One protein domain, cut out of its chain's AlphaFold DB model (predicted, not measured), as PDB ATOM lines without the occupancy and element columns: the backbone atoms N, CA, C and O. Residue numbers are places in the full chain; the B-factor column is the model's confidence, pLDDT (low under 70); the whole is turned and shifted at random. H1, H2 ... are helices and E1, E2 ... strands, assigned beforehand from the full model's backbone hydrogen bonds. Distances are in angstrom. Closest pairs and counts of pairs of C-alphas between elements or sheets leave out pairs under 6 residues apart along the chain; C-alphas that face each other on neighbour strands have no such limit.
ATOM      1  N   PHE A   8     174.172 152.905 133.017       90.69
ATOM      2  CA  PHE A   8     173.320 151.937 133.702       90.69
ATOM      3  C   PHE A   8     172.767 150.947 132.678       90.69
ATOM      4  O   PHE A   8     172.380 151.361 131.587       90.69
ATOM      5  N   GLU A   9     172.707 149.657 133.009       92.81
ATOM      6  CA  GLU A   9     172.276 148.604 132.076       92.81
ATOM      7  C   GLU A   9     171.482 147.510 132.804       92.81
ATOM      8  O   GLU A   9     171.949 146.977 133.813       92.81
ATOM      9  N   LYS A  10     170.296 147.149 132.295       88.25
ATOM     10  CA  LYS A  10     169.443 146.080 132.838       88.25
ATOM     11  C   LYS A  10     170.242 144.791 133.018       88.25
ATOM     12  O   LYS A  10     170.950 144.347 132.121       88.25
ATOM     13  N   GLY A  11     170.068 144.160 134.176       84.62
ATOM     14  CA  GLY A  11     170.825 142.966 134.563       84.62
ATOM     15  C   GLY A  11     172.087 143.266 135.373       84.62
ATOM     16  O   GLY A  11     172.712 142.328 135.859       84.62
ATOM     17  N   ARG A  12     172.436 144.544 135.565       86.38
ATOM     18  CA  ARG A  12     173.409 144.984 136.570       86.38
ATOM     19  C   ARG A  12     172.712 145.431 137.849       86.38
ATOM     20  O   ARG A  12     171.576 145.906 137.810       86.38
ATOM     21  N   ASP A  13     173.432 145.327 138.960       84.50
ATOM     22  CA  ASP A  13     172.941 145.700 140.291       84.50
ATOM     23  C   ASP A  13     172.547 147.189 140.371       84.50
ATOM     24  O   ASP A  13     171.588 147.557 141.046       84.50
ATOM     25  N   ASP A  14     173.238 148.050 139.622       86.25
ATOM     26  CA  ASP A  14     173.063 149.504 139.613       86.25
ATOM     27  C   ASP A  14     171.949 150.013 138.683       86.25
ATOM     28  O   ASP A  14     171.595 151.193 138.752       86.25
ATOM     29  N   TRP A  15     171.373 149.152 137.832       90.94
ATOM     30  CA  TRP A  15     170.354 149.555 136.856       90.94
ATOM     31  C   TRP A  15     169.179 150.256 137.515       90.94
ATOM     32  O   TRP A  15     168.768 151.343 137.112       90.94
ATOM     33  N   GLU A  16     168.604 149.596 138.508       90.81
ATOM     34  CA  GLU A  16     167.347 150.035 139.077       90.81
ATOM     35  C   GLU A  16     167.536 151.300 139.916       90.81
ATOM     36  O   GLU A  16     166.717 152.214 139.846       90.81
ATOM     37  N   TYR A  17     168.676 151.405 140.598       93.06
ATOM     38  CA  TYR A  17     169.106 152.622 141.267       93.06
ATOM     39  C   TYR A  17     169.213 153.794 140.277       93.06
ATOM     40  O   TYR A  17     168.649 154.870 140.514       93.06
ATOM     41  N   GLY A  18     169.877 153.574 139.135       91.75
ATOM     42  CA  GLY A  18     169.980 154.554 138.052       91.75
ATOM     43  C   GLY A  18     168.614 154.974 137.511       91.75
ATOM     44  O   GLY A  18     168.325 156.166 137.400       91.75
ATOM     45  N   TYR A  19     167.742 154.000 137.240       90.69
ATOM     46  CA  TYR A  19     166.379 154.226 136.765       90.69
ATOM     47  C   TYR A  19     165.548 155.051 137.756       90.69
ATOM     48  O   TYR A  19     164.952 156.053 137.362       90.69
ATOM     49  N   ILE A  20     165.532 154.670 139.039       90.94
ATOM     50  CA  ILE A  20     164.782 155.372 140.089       90.94
ATOM     51  C   ILE A  20     165.265 156.816 140.205       90.94
ATOM     52  O   ILE A  20     164.450 157.735 140.196       90.94
ATOM     53  N   THR A  21     166.579 157.033 140.247       91.44
ATOM     54  CA  THR A  21     167.163 158.374 140.386       91.44
ATOM     55  C   THR A  21     166.814 159.261 139.190       91.44
ATOM     56  O   THR A  21     166.382 160.399 139.368       91.44
ATOM     57  N   LEU A  22     166.908 158.730 137.965       89.25
ATOM     58  CA  LEU A  22     166.507 159.447 136.750       89.25
ATOM     59  C   LEU A  22     165.003 159.736 136.717       89.25
ATOM     60  O   LEU A  22     164.606 160.808 136.266       89.25
ATOM     61  N   LYS A  23     164.160 158.824 137.213       87.06
ATOM     62  CA  LYS A  23     162.712 159.051 137.304       87.06
ATOM     63  C   LYS A  23     162.339 160.086 138.353       87.06
ATOM     64  O   LYS A  23     161.478 160.912 138.058       87.06
ATOM     65  N   ILE A  24     162.994 160.088 139.515       86.69
ATOM     66  CA  ILE A  24     162.841 161.148 140.520       86.69
ATOM     67  C   ILE A  24     163.160 162.483 139.862       86.69
ATOM     68  O   ILE A  24     162.305 163.359 139.818       86.69
ATOM     69  N   LEU A  25     164.349 162.583 139.267       83.88
ATOM     70  CA  LEU A  25     164.807 163.757 138.542       83.88
ATOM     71  C   LEU A  25     163.763 164.236 137.517       83.88
ATOM     72  O   LEU A  25     163.349 165.386 137.562       83.88
ATOM     73  N   GLN A  26     163.280 163.359 136.630       79.50
ATOM     74  CA  GLN A  26     162.306 163.715 135.587       79.50
ATOM     75  C   GLN A  26     160.946 164.206 136.113       79.50
ATOM     76  O   GLN A  26     160.225 164.866 135.367       79.50
ATOM     77  N   ASN A  27     160.562 163.849 137.340       74.81
ATOM     78  CA  ASN A  27     159.212 164.074 137.870       74.81
ATOM     79  C   ASN A  27     159.185 164.991 139.097       74.81
ATOM     80  O   ASN A  27     158.117 165.203 139.674       74.81
ATOM     81  N   THR A  28     160.330 165.518 139.532       72.06
ATOM     82  CA  THR A  28     160.388 166.339 140.737       72.06
ATOM     83  C   THR A  28     161.380 167.479 140.634       72.06
ATOM     84  O   THR A  28     162.429 167.373 140.005       72.06
ATOM     85  N   ASN A  29     161.061 168.548 141.353       69.62
ATOM     86  CA  ASN A  29     162.033 169.570 141.683       69.62
ATOM     87  C   ASN A  29     162.594 169.247 143.065       69.62
ATOM     88  O   ASN A  29     161.837 169.092 144.027       69.62
ATOM     89  N   ILE A  30     163.914 169.144 143.173       64.31
ATOM     90  CA  ILE A  30     164.546 168.767 144.434       64.31
ATOM     91  C   ILE A  30     164.730 170.021 145.271       64.31
ATOM     92  O   ILE A  30     165.426 170.951 144.880       64.31
ATOM     93  N   ILE A  31     164.095 170.048 146.434       59.97
ATOM     94  CA  ILE A  31     164.152 171.186 147.339       59.97
ATOM     95  C   ILE A  31     165.355 171.033 148.281       59.97
ATOM     96  O   ILE A  31     165.362 170.161 149.146       59.97
ATOM     97  N   SER A  32     166.354 171.902 148.138       58.16
ATOM     98  CA  SER A  32     167.487 172.048 149.051       58.16
ATOM     99  C   SER A  32     167.200 173.149 150.077       58.16
ATOM    100  O   SER A  32     167.015 174.318 149.738       58.16
ATOM    101  N   GLY A  33     167.133 172.787 151.359       50.00
ATOM    102  CA  GLY A  33     167.027 173.759 152.448       50.00
ATOM    103  C   GLY A  33     168.404 174.302 152.822       50.00
ATOM    104  O   GLY A  33     169.241 173.554 153.325       50.00
ATOM    105  N   SER A  34     168.646 175.600 152.621       47.31
ATOM    106  CA  SER A  34     169.849 176.253 153.155       47.31
ATOM    107  C   SER A  34     169.697 176.563 154.652       47.31
ATOM    108  O   SER A  34     168.589 176.724 155.171       47.31
ATOM    109  N   LYS A  35     170.826 176.742 155.355       45.38
ATOM    110  CA  LYS A  35     170.874 177.179 156.767       45.38
ATOM    111  C   LYS A  35     170.203 178.542 157.031       45.38
ATOM    112  O   LYS A  35     170.043 178.905 158.192       45.38
ATOM    113  N   GLN A  36     169.831 179.298 155.995       44.84
ATOM    114  CA  GLN A  36     169.304 180.667 156.098       44.84
ATOM    115  C   GLN A  36     167.791 180.779 155.839       44.84
ATOM    116  O   GLN A  36     167.277 181.880 155.671       44.84
ATOM    117  N   GLY A  37     167.050 179.665 155.808       38.94
ATOM    118  CA  GLY A  37     165.593 179.700 155.607       38.94
ATOM    119  C   GLY A  37     165.163 179.976 154.161       38.94
ATOM    120  O   GLY A  37     163.973 180.146 153.903       38.94
ATOM    121  N   VAL A  38     166.107 179.980 153.211       40.56
ATOM    122  CA  VAL A  38     165.811 179.968 151.776       40.56
ATOM    123  C   VAL A  38     165.704 178.519 151.318       40.56
ATOM    124  O   VAL A  38     166.641 177.727 151.461       40.56
ATOM    125  N   VAL A  39     164.530 178.200 150.788       50.38
ATOM    126  CA  VAL A  39     164.189 176.933 150.153       50.38
ATOM    127  C   VAL A  39     164.638 177.027 148.694       50.38
ATOM    128  O   VAL A  39     163.978 177.682 147.889       50.38
ATOM    129  N   VAL A  40     165.782 176.434 148.354       51.38
ATOM    130  CA  VAL A  40     166.273 176.394 146.973       51.38
ATOM    131  C   VAL A  40     165.577 175.243 146.267       51.38
ATOM    132  O   VAL A  40     165.779 174.080 146.598       51.38
ATOM    133  N   VAL A  41     164.723 175.557 145.301       55.81
ATOM    134  CA  VAL A  41     164.132 174.552 144.420       55.81
ATOM    135  C   VAL A  41     165.137 174.289 143.301       55.81
ATOM    136  O   VAL A  41     165.199 175.042 142.331       55.81
ATOM    137  N   THR A  42     165.936 173.233 143.432       60.03
ATOM    138  CA  THR A  42     166.817 172.774 142.360       60.03
ATOM    139  C   THR A  42     165.957 172.094 141.307       60.03
ATOM    140  O   THR A  42     165.616 170.910 141.388       60.03
ATOM    141  N   THR A  43     165.564 172.891 140.318       60.34
ATOM    142  CA  THR A  43     165.009 172.373 139.074       60.34
ATOM    143  C   THR A  43     166.194 171.944 138.239       60.34
ATOM    144  O   THR A  43     166.932 172.772 137.704       60.34
ATOM    145  N   TYR A  44     166.404 170.642 138.146       63.69
ATOM    146  CA  TYR A  44     167.232 170.135 137.077       63.69
ATOM    147  C   TYR A  44     166.373 170.301 135.829       63.69
ATOM    148  O   TYR A  44     165.428 169.542 135.628       63.69
ATOM    149  N   GLU A  45     166.630 171.341 135.035       57.81
ATOM    150  CA  GLU A  45     166.124 171.395 133.665       57.81
ATOM    151  C   GLU A  45     166.733 170.202 132.940       57.81
ATOM    152  O   GLU A  45     167.874 170.192 132.467       57.81
ATOM    153  N   ILE A  46     165.995 169.108 133.023       53.28
ATOM    154  CA  ILE A  46     166.469 167.794 132.686       53.28
ATOM    155  C   ILE A  46     166.445 167.701 131.174       53.28
ATOM    156  O   ILE A  46     165.456 167.356 130.543       53.28
ATOM    157  N   LEU A  47     167.668 167.883 130.682       56.53
ATOM    158  CA  LEU A  47     168.274 167.170 129.575       56.53
ATOM    159  C   LEU A  47     167.924 167.774 128.218       56.53
ATOM    160  O   LEU A  47     166.872 167.514 127.639       56.53
ATOM    161  N   ASP A  48     168.928 168.411 127.613       57.03
ATOM    162  CA  ASP A  48     169.127 168.214 126.179       57.03
ATOM    163  C   ASP A  48     168.870 166.728 125.871       57.03
ATOM    164  O   ASP A  48     169.523 165.854 126.457       57.03
ATOM    165  N   LYS A  49     167.902 166.459 124.987       70.31
ATOM    166  CA  LYS A  49     167.528 165.116 124.512       70.31
ATOM    167  C   LYS A  49     166.827 164.214 125.548       70.31
ATOM    168  O   LYS A  49     167.150 163.032 125.668       70.31
ATOM    169  N   GLN A  50     165.829 164.733 126.265       76.62
ATOM    170  CA  GLN A  50     164.965 163.926 127.143       76.62
ATOM    171  C   GLN A  50     164.347 162.704 126.431       76.62
ATOM    172  O   GLN A  50     164.298 161.621 127.014       76.62
ATOM    173  N   ASP A  51     163.949 162.852 125.164       81.81
ATOM    174  CA  ASP A  51     163.414 161.750 124.355       81.81
ATOM    175  C   ASP A  51     164.442 160.627 124.149       81.81
ATOM    176  O   ASP A  51     164.114 159.456 124.334       81.81
ATOM    177  N   GLU A  52     165.708 160.970 123.875       84.69
ATOM    178  CA  GLU A  52     166.791 159.983 123.732       84.69
ATOM    179  C   GLU A  52     167.066 159.250 125.049       84.69
ATOM    180  O   GLU A  52     167.391 158.062 125.036       84.69
ATOM    181  N   LEU A  53     166.953 159.933 126.197       85.06
ATOM    182  CA  LEU A  53     167.085 159.264 127.491       85.06
ATOM    183  C   LEU A  53     165.896 158.329 127.751       85.06
ATOM    184  O   LEU A  53     166.086 157.228 128.261       85.06
ATOM    185  N   ASN A  54     164.676 158.742 127.411       85.06
ATOM    186  CA  ASN A  54     163.491 157.906 127.590       85.06
ATOM    187  C   ASN A  54     163.558 156.632 126.737       85.06
ATOM    188  O   ASN A  54     163.237 155.553 127.237       85.06
ATOM    189  N   GLU A  55     164.019 156.741 125.490       89.19
ATOM    190  CA  GLU A  55     164.249 155.593 124.607       89.19
ATOM    191  C   GLU A  55     165.319 154.648 125.174       89.19
ATOM    192  O   GLU A  55     165.112 153.438 125.260       89.19
ATOM    193  N   GLN A  56     166.434 155.205 125.648       90.25
ATOM    194  CA  GLN A  56     167.479 154.473 126.365       90.25
ATOM    195  C   GLN A  56     166.919 153.703 127.576       90.25
ATOM    196  O   GLN A  56     167.083 152.484 127.697       90.25
ATOM    197  N   LEU A  57     166.153 154.380 128.436       88.44
ATOM    198  CA  LEU A  57     165.538 153.760 129.611       88.44
ATOM    199  C   LEU A  57     164.575 152.624 129.235       88.44
ATOM    200  O   LEU A  57     164.573 151.575 129.887       88.44
ATOM    201  N   TYR A  58     163.791 152.810 128.171       88.25
ATOM    202  CA  TYR A  58     162.908 151.778 127.630       88.25
ATOM    203  C   TYR A  58     163.700 150.540 127.181       88.25
ATOM    204  O   TYR A  58     163.407 149.420 127.620       88.25
ATOM    205  N   ASN A  59     164.773 150.757 126.416       91.75
ATOM    206  CA  ASN A  59     165.679 149.714 125.927       91.75
ATOM    207  C   ASN A  59     166.487 149.031 127.042       91.75
ATOM    208  O   ASN A  59     167.058 147.966 126.826       91.75
ATOM    209  N   GLY A  60     166.475 149.582 128.259       90.19
ATOM    210  CA  GLY A  60     167.167 149.003 129.402       90.19
ATOM    211  C   GLY A  60     168.634 149.380 129.504       90.19
ATOM    212  O   GLY A  60     169.381 148.683 130.179       90.19
ATOM    213  N   GLU A  61     169.050 150.461 128.858       92.50
ATOM    214  CA  GLU A  61     170.405 150.980 128.961       92.50
ATOM    215  C   GLU A  61     170.363 152.502 128.932       92.50
ATOM    216  O   GLU A  61     169.795 153.071 128.014       92.50
ATOM    217  N   ALA A  62     171.003 153.174 129.887       89.75
ATOM    218  CA  ALA A  62     171.115 154.627 129.902       89.75
ATOM    219  C   ALA A  62     172.574 155.051 130.051       89.75
ATOM    220  O   ALA A  62     173.197 154.790 131.078       89.75
ATOM    221  N   THR A  63     173.106 155.740 129.041       90.44
ATOM    222  CA  THR A  63     174.413 156.397 129.085       90.44
ATOM    223  C   THR A  63     174.220 157.901 129.182       90.44
ATOM    224  O   THR A  63     173.726 158.553 128.261       90.44
ATOM    225  N   LEU A  64     174.657 158.468 130.300       88.75
ATOM    226  CA  LEU A  64     174.539 159.889 130.564       88.75
ATOM    227  C   LEU A  64     175.662 160.653 129.861       88.75
ATOM    228  O   LEU A  64     176.844 160.307 129.946       88.75
ATOM    229  N   ASN A  65     175.308 161.744 129.185       85.19
ATOM    230  CA  ASN A  65     176.305 162.712 128.747       85.19
ATOM    231  C   ASN A  65     176.918 163.435 129.965       85.19
ATOM    232  O   ASN A  65     176.488 163.250 131.106       85.19
ATOM    233  N   TYR A  66     177.941 164.259 129.734       83.94
ATOM    234  CA  TYR A  66     178.656 164.944 130.814       83.94
ATOM    235  C   TYR A  66     177.731 165.751 131.734       83.94
ATOM    236  O   TYR A  66     177.764 165.591 132.948       83.94
ATOM    237  N   ARG A  67     176.860 166.578 131.150       82.25
ATOM    238  CA  ARG A  67     175.954 167.451 131.900       82.25
ATOM    239  C   ARG A  67     174.947 166.637 132.709       82.25
ATOM    240  O   ARG A  67     174.728 166.909 133.881       82.25
ATOM    241  N   GLN A  68     174.398 165.593 132.089       84.56
ATOM    242  CA  GLN A  68     173.465 164.670 132.735       84.56
ATOM    243  C   GLN A  68     174.140 163.907 133.882       84.56
ATOM    244  O   GLN A  68     173.520 163.684 134.914       84.56
ATOM    245  N   THR A  69     175.419 163.557 133.727       87.62
ATOM    246  CA  THR A  69     176.224 162.921 134.778       87.62
ATOM    247  C   THR A  69     176.390 163.847 135.981       87.62
ATOM    248  O   THR A  69     176.175 163.408 137.106       87.62
ATOM    249  N   LEU A  70     176.706 165.129 135.764       83.88
ATOM    250  CA  LEU A  70     176.815 166.102 136.859       83.88
ATOM    251  C   LEU A  70     175.486 166.266 137.608       83.88
ATOM    252  O   LEU A  70     175.469 166.184 138.832       83.88
ATOM    253  N   TYR A  71     174.377 166.417 136.878       83.56
ATOM    254  CA  TYR A  71     173.048 166.521 137.486       83.56
ATOM    255  C   TYR A  71     172.650 165.265 138.249       83.56
ATOM    256  O   TYR A  71     172.098 165.366 139.340       83.56
ATOM    257  N   PHE A  72     172.970 164.085 137.715       88.75
ATOM    258  CA  PHE A  72     172.744 162.827 138.415       88.75
ATOM    259  C   PHE A  72     173.498 162.804 139.749       88.75
ATOM    260  O   PHE A  72     172.902 162.521 140.779       88.75
ATOM    261  N   ILE A  73     174.786 163.161 139.751       88.88
ATOM    262  CA  ILE A  73     175.625 163.173 140.957       88.88
ATOM    263  C   ILE A  73     175.093 164.162 142.005       88.88
ATOM    264  O   ILE A  73     174.979 163.808 143.179       88.88
ATOM    265  N   GLN A  74     174.736 165.380 141.587       85.06
ATOM    266  CA  GLN A  74     174.151 166.387 142.476       85.06
ATOM    267  C   GLN A  74     172.826 165.894 143.066       85.06
ATOM    268  O   GLN A  74     172.633 165.923 144.281       85.06
ATOM    269  N   ALA A  75     171.934 165.364 142.231       85.06
ATOM    270  CA  ALA A  75     170.660 164.820 142.679       85.06
ATOM    271  C   ALA A  75     170.838 163.661 143.659       85.06
ATOM    272  O   ALA A  75     170.155 163.615 144.680       85.06
ATOM    273  N   THR A  76     171.782 162.758 143.388       90.44
ATOM    274  CA  THR A  76     172.142 161.662 144.285       90.44
ATOM    275  C   THR A  76     172.502 162.176 145.678       90.44
ATOM    276  O   THR A  76     171.979 161.659 146.670       90.44
ATOM    277  N   ASP A  77     173.360 163.191 145.765       88.38
ATOM    278  CA  ASP A  77     173.764 163.798 147.033       88.38
ATOM    279  C   ASP A  77     172.591 164.506 147.732       88.38
ATOM    280  O   ASP A  77     172.329 164.250 148.908       88.38
ATOM    281  N   HIS A  78     171.812 165.315 147.009       84.69
ATOM    282  CA  HIS A  78     170.656 166.008 147.580       84.69
ATOM    283  C   HIS A  78     169.577 165.053 148.088       84.69
ATOM    284  O   HIS A  78     169.060 165.249 149.185       84.69
ATOM    285  N   ILE A  79     169.254 164.005 147.327       87.31
ATOM    286  CA  ILE A  79     168.303 162.980 147.760       87.31
ATOM    287  C   ILE A  79     168.842 162.288 149.008       87.31
ATOM    288  O   ILE A  79     168.105 162.146 149.974       87.31
ATOM    289  N   SER A  80     170.131 161.943 149.045       89.12
ATOM    290  CA  SER A  80     170.744 161.342 150.236       89.12
ATOM    291  C   SER A  80     170.661 162.272 151.453       89.12
ATOM    292  O   SER A  80     170.350 161.822 152.549       89.12
ATOM    293  N   LYS A  81     170.860 163.584 151.277       85.31
ATOM    294  CA  LYS A  81     170.699 164.583 152.347       85.31
ATOM    295  C   LYS A  81     169.249 164.711 152.812       85.31
ATOM    296  O   LYS A  81     169.026 164.780 154.017       85.31
ATOM    297  N   ILE A  82     168.279 164.709 151.890       82.56
ATOM    298  CA  ILE A  82     166.847 164.660 152.230       82.56
ATOM    299  C   ILE A  82     166.586 163.408 153.059       82.56
ATOM    300  O   ILE A  82     166.006 163.527 154.133       82.56
ATOM    301  N   LEU A  83     167.109 162.263 152.610       85.44
ATOM    302  CA  LEU A  83     166.983 160.987 153.295       85.44
ATOM    303  C   LEU A  83     167.662 160.978 154.689       85.44
ATOM    304  O   LEU A  83     167.228 160.334 155.631       85.44
ATOM    305  N   VAL A  84     168.713 161.747 154.925       83.81
ATOM    306  CA  VAL A  84     169.307 161.801 156.277       83.81
ATOM    307  C   VAL A  84     168.653 162.883 157.151       83.81
ATOM    308  O   VAL A  84     168.737 162.846 158.380       83.81
ATOM    309  N   SER A  85     167.972 163.861 156.548       74.06
ATOM    310  CA  SER A  85     167.318 164.951 157.272       74.06
ATOM    311  C   SER A  85     165.983 164.504 157.884       74.06
ATOM    312  O   SER A  85     165.096 164.029 157.187       74.06
ATOM    313  N   MET A  86     165.800 164.700 159.195       58.88
ATOM    314  CA  MET A  86     164.605 164.287 159.963       58.88
ATOM    315  C   MET A  86     163.309 165.088 159.648       58.88
ATOM    316  O   MET A  86     162.465 165.279 160.521       58.88
ATOM    317  N   GLY A  87     163.140 165.618 158.431       58.97
ATOM    318  CA  GLY A  87     161.988 166.436 158.033       58.97
ATOM    319  C   GLY A  87     160.900 165.637 157.309       58.97
ATOM    320  O   GLY A  87     160.970 165.471 156.093       58.97
ATOM    321  N   GLU A  88     159.858 165.209 158.031       59.88
ATOM    322  CA  GLU A  88     158.760 164.350 157.533       59.88
ATOM    323  C   GLU A  88     158.058 164.757 156.207       59.88
ATOM    324  O   GLU A  88     157.662 163.852 155.462       59.88
ATOM    325  N   PRO A  89     157.887 166.048 155.836       68.31
ATOM    326  CA  PRO A  89     157.094 166.393 154.649       68.31
ATOM    327  C   PRO A  89     157.793 166.103 153.311       68.31
ATOM    328  O   PRO A  89     157.190 165.539 152.399       68.31
ATOM    329  N   LEU A  90     159.068 166.480 153.171       69.00
ATOM    330  CA  LEU A  90     159.813 166.314 151.910       69.00
ATOM    331  C   LEU A  90     160.117 164.842 151.630       69.00
ATOM    332  O   LEU A  90     160.081 164.379 150.492       69.00
ATOM    333  N   TYR A  91     160.342 164.113 152.709       73.44
ATOM    334  CA  TYR A  91     160.637 162.698 152.734       73.44
ATOM    335  C   TYR A  91     159.472 161.839 152.226       73.44
ATOM    336  O   TYR A  91     159.635 160.989 151.348       73.44
ATOM    337  N   SER A  92     158.272 162.117 152.740       76.19
ATOM    338  CA  SER A  92     157.043 161.426 152.344       76.19
ATOM    339  C   SER A  92     156.660 161.733 150.893       76.19
ATOM    340  O   SER A  92     156.182 160.852 150.175       76.19
ATOM    341  N   ASN A  93     156.920 162.961 150.429       80.75
ATOM    342  CA  ASN A  93     156.703 163.355 149.036       80.75
ATOM    343  C   ASN A  93     157.634 162.605 148.078       80.75
ATOM    344  O   ASN A  93     157.170 162.092 147.059       80.75
ATOM    345  N   LEU A  94     158.923 162.489 148.415       83.94
ATOM    346  CA  LEU A  94     159.888 161.730 147.619       83.94
ATOM    347  C   LEU A  94     159.473 160.259 147.497       83.94
ATOM    348  O   LEU A  94     159.438 159.717 146.394       83.94
ATOM    349  N   PHE A  95     159.100 159.628 148.614       87.25
ATOM    350  CA  PHE A  95     158.638 158.241 148.604       87.25
ATOM    351  C   PHE A  95     157.346 158.063 147.784       87.25
ATOM    352  O   PHE A  95     157.217 157.102 147.031       87.25
ATOM    353  N   SER A  96     156.419 159.024 147.855       85.25
ATOM    354  CA  SER A  96     155.190 159.010 147.046       85.25
ATOM    355  C   SER A  96     155.475 159.097 145.544       85.25
ATOM    356  O   SER A  96     154.824 158.413 144.759       85.25
ATOM    357  N   ILE A  97     156.466 159.899 145.141       86.12
ATOM    358  CA  ILE A  97     156.920 159.979 143.746       86.12
ATOM    359  C   ILE A  97     157.480 158.632 143.288       86.12
ATOM    360  O   ILE A  97     157.102 158.158 142.219       86.12
ATOM    361  N   VAL A  98     158.328 157.998 144.104       89.75
ATOM    362  CA  VAL A  98     158.915 156.683 143.802       89.75
ATOM    363  C   VAL A  98     157.833 155.620 143.617       89.75
ATOM    364  O   VAL A  98     157.830 154.922 142.603       89.75
ATOM    365  N   ASN A  99     156.852 155.570 144.519       89.75
ATOM    366  CA  ASN A  99     155.711 154.657 144.400       89.75
ATOM    367  C   ASN A  99     154.831 154.937 143.170       89.75
ATOM    368  O   ASN A  99     154.072 154.075 142.743       89.75
ATOM    369  N   GLY A 100     154.936 156.122 142.562       86.25
ATOM    370  CA  GLY A 100     154.252 156.445 141.312       86.25
ATOM    371  C   GLY A 100     154.787 155.685 140.091       86.25
ATOM    372  O   GLY A 100     154.109 155.643 139.066       86.25
ATOM    373  N   PHE A 101     155.985 155.092 140.169       85.00
ATOM    374  CA  PHE A 101     156.603 154.387 139.038       85.00
ATOM    375  C   PHE A 101     157.294 153.061 139.393       85.00
ATOM    376  O   PHE A 101     157.842 152.413 138.498       85.00
ATOM    377  N   THR A 102     157.301 152.646 140.662       87.88
ATOM    378  CA  THR A 102     157.781 151.325 141.083       87.88
ATOM    379  C   THR A 102     157.091 150.856 142.365       87.88
ATOM    380  O   THR A 102     156.969 151.619 143.313       87.88
ATOM    381  N   ASP A 103     156.711 149.576 142.417       89.31
ATOM    382  CA  ASP A 103     156.147 148.919 143.611       89.31
ATOM    383  C   ASP A 103     157.216 148.163 144.428       89.31
ATOM    384  O   ASP A 103     156.899 147.326 145.276       89.31
ATOM    385  N   ARG A 104     158.508 148.399 144.150       89.69
ATOM    386  CA  ARG A 104     159.619 147.663 144.779       89.69
ATOM    387  C   ARG A 104     159.642 147.790 146.299       89.69
ATOM    388  O   ARG A 104     159.986 146.826 146.983       89.69
ATOM    389  N   PHE A 105     159.366 148.982 146.812       92.75
ATOM    390  CA  PHE A 105     159.578 149.316 148.215       92.75
ATOM    391  C   PHE A 105     158.255 149.258 148.966       92.75
ATOM    392  O   PHE A 105     157.316 149.984 148.652       92.75
ATOM    393  N   LYS A 106     158.175 148.417 149.998       90.38
ATOM    394  CA  LYS A 106     156.951 148.276 150.801       90.38
ATOM    395  C   LYS A 106     156.744 149.447 151.748       90.38
ATOM    396  O   LYS A 106     155.631 149.697 152.203       90.38
ATOM    397  N   ASN A 107     157.833 150.108 152.117       89.81
ATOM    398  CA  ASN A 107     157.839 151.222 153.043       89.81
ATOM    399  C   ASN A 107     159.047 152.131 152.783       89.81
ATOM    400  O   ASN A 107     159.979 151.790 152.054       89.81
ATOM    401  N   LEU A 108     159.005 153.296 153.417       86.44
ATOM    402  CA  LEU A 108     160.015 154.338 153.291       86.44
ATOM    403  C   LEU A 108     161.392 153.884 153.794       86.44
ATOM    404  O   LEU A 108     162.391 154.229 153.176       86.44
ATOM    405  N   GLN A 109     161.449 153.061 154.843       90.31
ATOM    406  CA  GLN A 109     162.709 152.560 155.401       90.31
ATOM    407  C   GLN A 109     163.442 151.619 154.429       90.31
ATOM    408  O   GLN A 109     164.669 151.671 154.321       90.31
ATOM    409  N   GLU A 110     162.709 150.774 153.697       92.56
ATOM    410  CA  GLU A 110     163.272 149.934 152.633       92.56
ATOM    411  C   GLU A 110     163.850 150.789 151.500       92.56
ATOM    412  O   GLU A 110     164.960 150.522 151.039       92.56
ATOM    413  N   PHE A 111     163.120 151.827 151.076       91.88
ATOM    414  CA  PHE A 111     163.599 152.765 150.060       91.88
ATOM    415  C   PHE A 111     164.847 153.523 150.522       91.88
ATOM    416  O   PHE A 111     165.834 153.557 149.793       91.88
ATOM    417  N   GLU A 112     164.826 154.081 151.732       91.62
ATOM    418  CA  GLU A 112     165.951 154.803 152.329       91.62
ATOM    419  C   GLU A 112     167.203 153.923 152.382       91.62
ATOM    420  O   GLU A 112     168.248 154.301 151.853       91.62
ATOM    421  N   THR A 113     167.083 152.723 152.960       93.56
ATOM    422  CA  THR A 113     168.209 151.789 153.106       93.56
ATOM    423  C   THR A 113     168.799 151.435 151.746       93.56
ATOM    424  O   THR A 113     170.014 151.482 151.562       93.56
ATOM    425  N   TYR A 114     167.938 151.111 150.777       94.50
ATOM    426  CA  TYR A 114     168.364 150.790 149.422       94.50
ATOM    427  C   TYR A 114     169.063 151.973 148.749       94.50
ATOM    428  O   TYR A 114     170.148 151.823 148.193       94.50
ATOM    429  N   TYR A 115     168.453 153.155 148.796       93.75
ATOM    430  CA  TYR A 115     168.967 154.316 148.087       93.75
ATOM    431  C   TYR A 115     170.311 154.775 148.660       93.75
ATOM    432  O   TYR A 115     171.222 155.081 147.891       93.75
ATOM    433  N   LEU A 116     170.448 154.795 149.992       93.75
ATOM    434  CA  LEU A 116     171.672 155.220 150.673       93.75
ATOM    435  C   LEU A 116     172.855 154.271 150.434       93.75
ATOM    436  O   LEU A 116     173.991 154.739 150.332       93.75
ATOM    437  N   ASP A 117     172.613 152.962 150.312       94.75
ATOM    438  CA  ASP A 117     173.660 151.979 150.001       94.75
ATOM    439  C   ASP A 117     174.290 152.258 148.623       94.75
ATOM    440  O   ASP A 117     175.500 152.484 148.500       94.75
ATOM    441  N   TYR A 118     173.451 152.377 147.588       94.38
ATOM    442  CA  TYR A 118     173.914 152.661 146.228       94.38
ATOM    443  C   TYR A 118     174.469 154.080 146.072       94.38
ATOM    444  O   TYR A 118     175.486 154.268 145.395       94.38
ATOM    445  N   SER A 119     173.853 155.085 146.706       93.38
ATOM    446  CA  SER A 119     174.335 156.467 146.620       93.38
ATOM    447  C   SER A 119     175.710 156.633 147.261       93.38
ATOM    448  O   SER A 119     176.574 157.296 146.685       93.38
ATOM    449  N   THR A 120     175.958 155.974 148.395       93.00
ATOM    450  CA  THR A 120     177.266 155.987 149.061       93.00
ATOM    451  C   THR A 120     178.337 155.365 148.168       93.00
ATOM    452  O   THR A 120     179.408 155.952 147.983       93.00
ATOM    453  N   GLY A 121     178.044 154.209 147.561       91.38
ATOM    454  CA  GLY A 121     178.956 153.543 146.632       91.38
ATOM    455  C   GLY A 121     179.284 154.404 145.409       91.38
ATOM    456  O   GLY A 121     180.457 154.549 145.042       91.38
ATOM    457  N   LEU A 122     178.266 155.036 144.817       90.88
ATOM    458  CA  LEU A 122     178.434 155.921 143.670       90.88
ATOM    459  C   LEU A 122     179.256 157.165 144.021       90.88
ATOM    460  O   LEU A 122     180.218 157.471 143.318       90.88
ATOM    461  N   LEU A 123     178.925 157.877 145.100       89.81
ATOM    462  CA  LEU A 123     179.643 159.094 145.493       89.81
ATOM    463  C   LEU A 123     181.110 158.794 145.835       89.81
ATOM    464  O   LEU A 123     182.001 159.560 145.463       89.81
ATOM    465  N   ALA A 124     181.390 157.646 146.457       89.62
ATOM    466  CA  ALA A 124     182.755 157.185 146.694       89.62
ATOM    467  C   ALA A 124     183.501 156.846 145.389       89.62
ATOM    468  O   ALA A 124     184.701 157.106 145.272       89.62
ATOM    469  N   LEU A 125     182.822 156.264 144.394       89.25
ATOM    470  CA  LEU A 125     183.392 156.040 143.065       89.25
ATOM    471  C   LEU A 125     183.719 157.370 142.377       89.25
ATOM    472  O   LEU A 125     184.860 157.569 141.975       89.25
ATOM    473  N   VAL A 126     182.757 158.289 142.308       87.25
ATOM    474  CA  VAL A 126     182.916 159.608 141.680       87.25
ATOM    475  C   VAL A 126     184.061 160.380 142.327       87.25
ATOM    476  O   VAL A 126     184.923 160.893 141.619       87.25
ATOM    477  N   LYS A 127     184.131 160.404 143.663       85.81
ATOM    478  CA  LYS A 127     185.231 161.052 144.385       85.81
ATOM    479  C   LYS A 127     186.592 160.496 143.978       85.81
ATOM    480  O   LYS A 127     187.496 161.264 143.667       85.81
ATOM    481  N   ARG A 128     186.723 159.167 143.918       86.62
ATOM    482  CA  ARG A 128     187.964 158.518 143.474       86.62
ATOM    483  C   ARG A 128     188.322 158.871 142.036       86.62
ATOM    484  O   ARG A 128     189.501 159.020 141.754       86.62
ATOM    485  N   GLU A 129     187.346 158.984 141.139       84.56
ATOM    486  CA  GLU A 129     187.603 159.380 139.750       84.56
ATOM    487  C   GLU A 129     188.055 160.841 139.642       84.56
ATOM    488  O   GLU A 129     189.018 161.118 138.934       84.56
ATOM    489  N   PHE A 130     187.436 161.761 140.388       80.31
ATOM    490  CA  PHE A 130     187.860 163.165 140.436       80.31
ATOM    491  C   PHE A 130     189.262 163.321 141.041       80.31
ATOM    492  O   PHE A 130     190.073 164.077 140.518       80.31
ATOM    493  N   ASP A 131     189.588 162.565 142.092       81.50
ATOM    494  CA  ASP A 131     190.897 162.626 142.754       81.50
ATOM    495  C   ASP A 131     192.056 162.066 141.900       81.50
ATOM    496  O   ASP A 131     193.223 162.282 142.243       81.50
ATOM    497  N   LYS A 132     191.774 161.361 140.788       82.88
ATOM    498  CA  LYS A 132     192.809 160.909 139.835       82.88
ATOM    499  C   LYS A 132     193.417 162.058 139.036       82.88
ATOM    500  O   LYS A 132     194.572 161.943 138.628       82.88
ATOM    501  N   GLU A 133     192.664 163.129 138.799       79.88
ATOM    502  CA  GLU A 133     193.139 164.326 138.104       79.88
ATOM    503  C   GLU A 133     193.490 165.397 139.161       79.88
ATOM    504  O   GLU A 133     192.593 165.911 139.833       79.88
ATOM    505  N   PRO A 134     194.779 165.748 139.366       75.62
ATOM    506  CA  PRO A 134     195.195 166.706 140.396       75.62
ATOM    507  C   PRO A 134     194.482 168.062 140.309       75.62
ATOM    508  O   PRO A 134     194.225 168.690 141.336       75.62
ATOM    509  N   GLU A 135     194.141 168.498 139.097       76.00
ATOM    510  CA  GLU A 135     193.373 169.709 138.807       76.00
ATOM    511  C   GLU A 135     191.900 169.648 139.248       76.00
ATOM    512  O   GLU A 135     191.288 170.696 139.460       76.00
ATOM    513  N   LEU A 136     191.332 168.449 139.413       69.88
ATOM    514  CA  LEU A 136     189.940 168.225 139.824       69.88
ATOM    515  C   LEU A 136     189.805 167.878 141.312       69.88
ATOM    516  O   LEU A 136     188.689 167.747 141.822       69.88
ATOM    517  N   LYS A 137     190.920 167.777 142.039       72.88
ATOM    518  CA  LYS A 137     190.914 167.520 143.478       72.88
ATOM    519  C   LYS A 137     190.159 168.629 144.218       72.88
ATOM    520  O   LYS A 137     190.514 169.804 144.139       72.88
ATOM    521  N   GLY A 138     189.112 168.262 144.955       70.06
ATOM    522  CA  GLY A 138     188.237 169.225 145.636       70.06
ATOM    523  C   GLY A 138     187.153 169.858 144.750       70.06
ATOM    524  O   GLY A 138     186.339 170.638 145.245       70.06
ATOM    525  N   ALA A 139     187.129 169.568 143.442       76.44
ATOM    526  CA  ALA A 139     186.106 170.085 142.531       76.44
ATOM    527  C   ALA A 139     184.752 169.397 142.741       76.44
ATOM    528  O   ALA A 139     183.720 170.028 142.530       76.44
ATOM    529  N   LEU A 140     184.744 168.142 143.210       80.06
ATOM    530  CA  LEU A 140     183.511 167.451 143.586       80.06
ATOM    531  C   LEU A 140     182.836 168.138 144.777       80.06
ATOM    532  O   LEU A 140     181.643 168.405 144.721       80.06
ATOM    533  N   GLU A 141     183.581 168.477 145.834       78.12
ATOM    534  CA  GLU A 141     183.008 169.210 146.963       78.12
ATOM    535  C   GLU A 141     182.457 170.575 146.536       78.12
ATOM    536  O   GLU A 141     181.454 171.004 147.090       78.12
ATOM    537  N   LYS A 142     183.051 171.246 145.542       78.75
ATOM    538  CA  LYS A 142     182.465 172.469 144.968       78.75
ATOM    539  C   LYS A 142     181.167 172.166 144.220       78.75
ATOM    540  O   LYS A 142     180.147 172.743 144.553       78.75
ATOM    541  N   LEU A 143     181.172 171.180 143.322       78.25
ATOM    542  CA  LEU A 143     179.990 170.760 142.560       78.25
ATOM    543  C   LEU A 143     178.791 170.392 143.454       78.25
ATOM    544  O   LEU A 143     177.647 170.660 143.094       78.25
ATOM    545  N   LEU A 144     179.048 169.739 144.591       78.69
ATOM    546  CA  LEU A 144     178.020 169.291 145.538       78.69
ATOM    547  C   LEU A 144     177.568 170.380 146.525       78.69
ATOM    548  O   LEU A 144     176.541 170.214 147.183       78.69
ATOM    549  N   ASN A 145     178.354 171.449 146.677       68.00
ATOM    550  CA  ASN A 145     178.068 172.556 147.591       68.00
ATOM    551  C   ASN A 145     177.802 173.881 146.865       68.00
ATOM    552  O   ASN A 145     177.683 174.892 147.552       68.00
ATOM    553  N   ASP A 146     177.748 173.893 145.529       53.69
ATOM    554  CA  ASP A 146     177.422 175.088 144.751       53.69
ATOM    555  C   ASP A 146     176.021 175.581 145.162       53.69
ATOM    556  O   ASP A 146     175.002 174.950 144.864       53.69
TER     557      ASP A 146
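AT A GLANCE: This is residues 8 to 146 of the 147 residues of an uncharacterized protein of Pedobacter suwonensis (UniProt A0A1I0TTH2). Helix H3 runs through the middle of a cluster of crossed helices: the long H5 crosses it at a steep angle, H1 stands about perpendicular to it, and H6 folds back from H5 to meet H3. H4 lies by the first part of H5, while a two-stranded hairpin, E1 and E2, and the pair H2 and E3 lie toward opposite ends of the domain. The printed part has 139 residues with six named helices and three named strands, in the order H1 E1 E2 H2 E3 H3 H4 H5 H6. The class is mostly helix, and the one sheet, E1 - E2, is antiparallel. The whole is compact, with a radius of gyration of the C-alphas of 15.1 A and spans of 44 by 42 by 27 A.

IN THESE COORDINATES: H1, residues 15 to 27, begins at C-alpha 15 (170.354, 149.555, 136.856) and is 18.3 A long. E1, residues 30 to 33, and E2, residues 39 to 42, follow. H2 is residues 50 to 59, 14.3 A, and E3 is residues 61 to 63. H3, residues 66 to 84, is 27.3 A long and begins at C-alpha 66 (178.656, 164.944, 130.814). H4 is residues 88 to 99, 16.6 A. H5, residues 108 to 130, is the longest helix, 31.9 A. H6, residues 139 to 145, ends at C-alpha 145 (178.068, 172.556, 147.591).

HOW THE PARTS SIT: H3 is the hub, touching four helices. It touches H5 at a steep tilt of 44 degrees, opposite ways, closest at the C-alphas of Thr 76 and Ser 119, 6.1 A. With residues 72 to 76 it touches H1, about perpendicular at 89 degrees, closest at the C-alphas of Thr 21 and Thr 76, 7.1 A. H3 and H4 only just touch, with 3 pairs of C-alphas within 8 A, and touch only at the corner. H5 and H6 form a helical hairpin and only just touch, with 3 pairs; the closest C-alphas are those of Lys 127 and Leu 140, 6.7 A. E1 and E2 form a hairpin, with N 32 and O 40 within hydrogen-bond range at 2.7 A; the closest C-alphas of E1 and H3 are those of Ser 32 and His 78, 7.0 A. E3 pairs with no named strand, but residues 8 to 9 pair antiparallel with its residues 61 to 62. H2 and H3 are apart. In the six helices every O i to N i+4 pair is within hydrogen-bond range.

THE WHOLE: The two C-alphas farthest apart, those of Lys 106 and Glu 135, are 43.9 A apart. The printed part has no cut, and no link is long. The mean pLDDT of the printed part is 80.2; it is under 70 in residues 29 to 48, 86 to 90, 136, and 145 to 146.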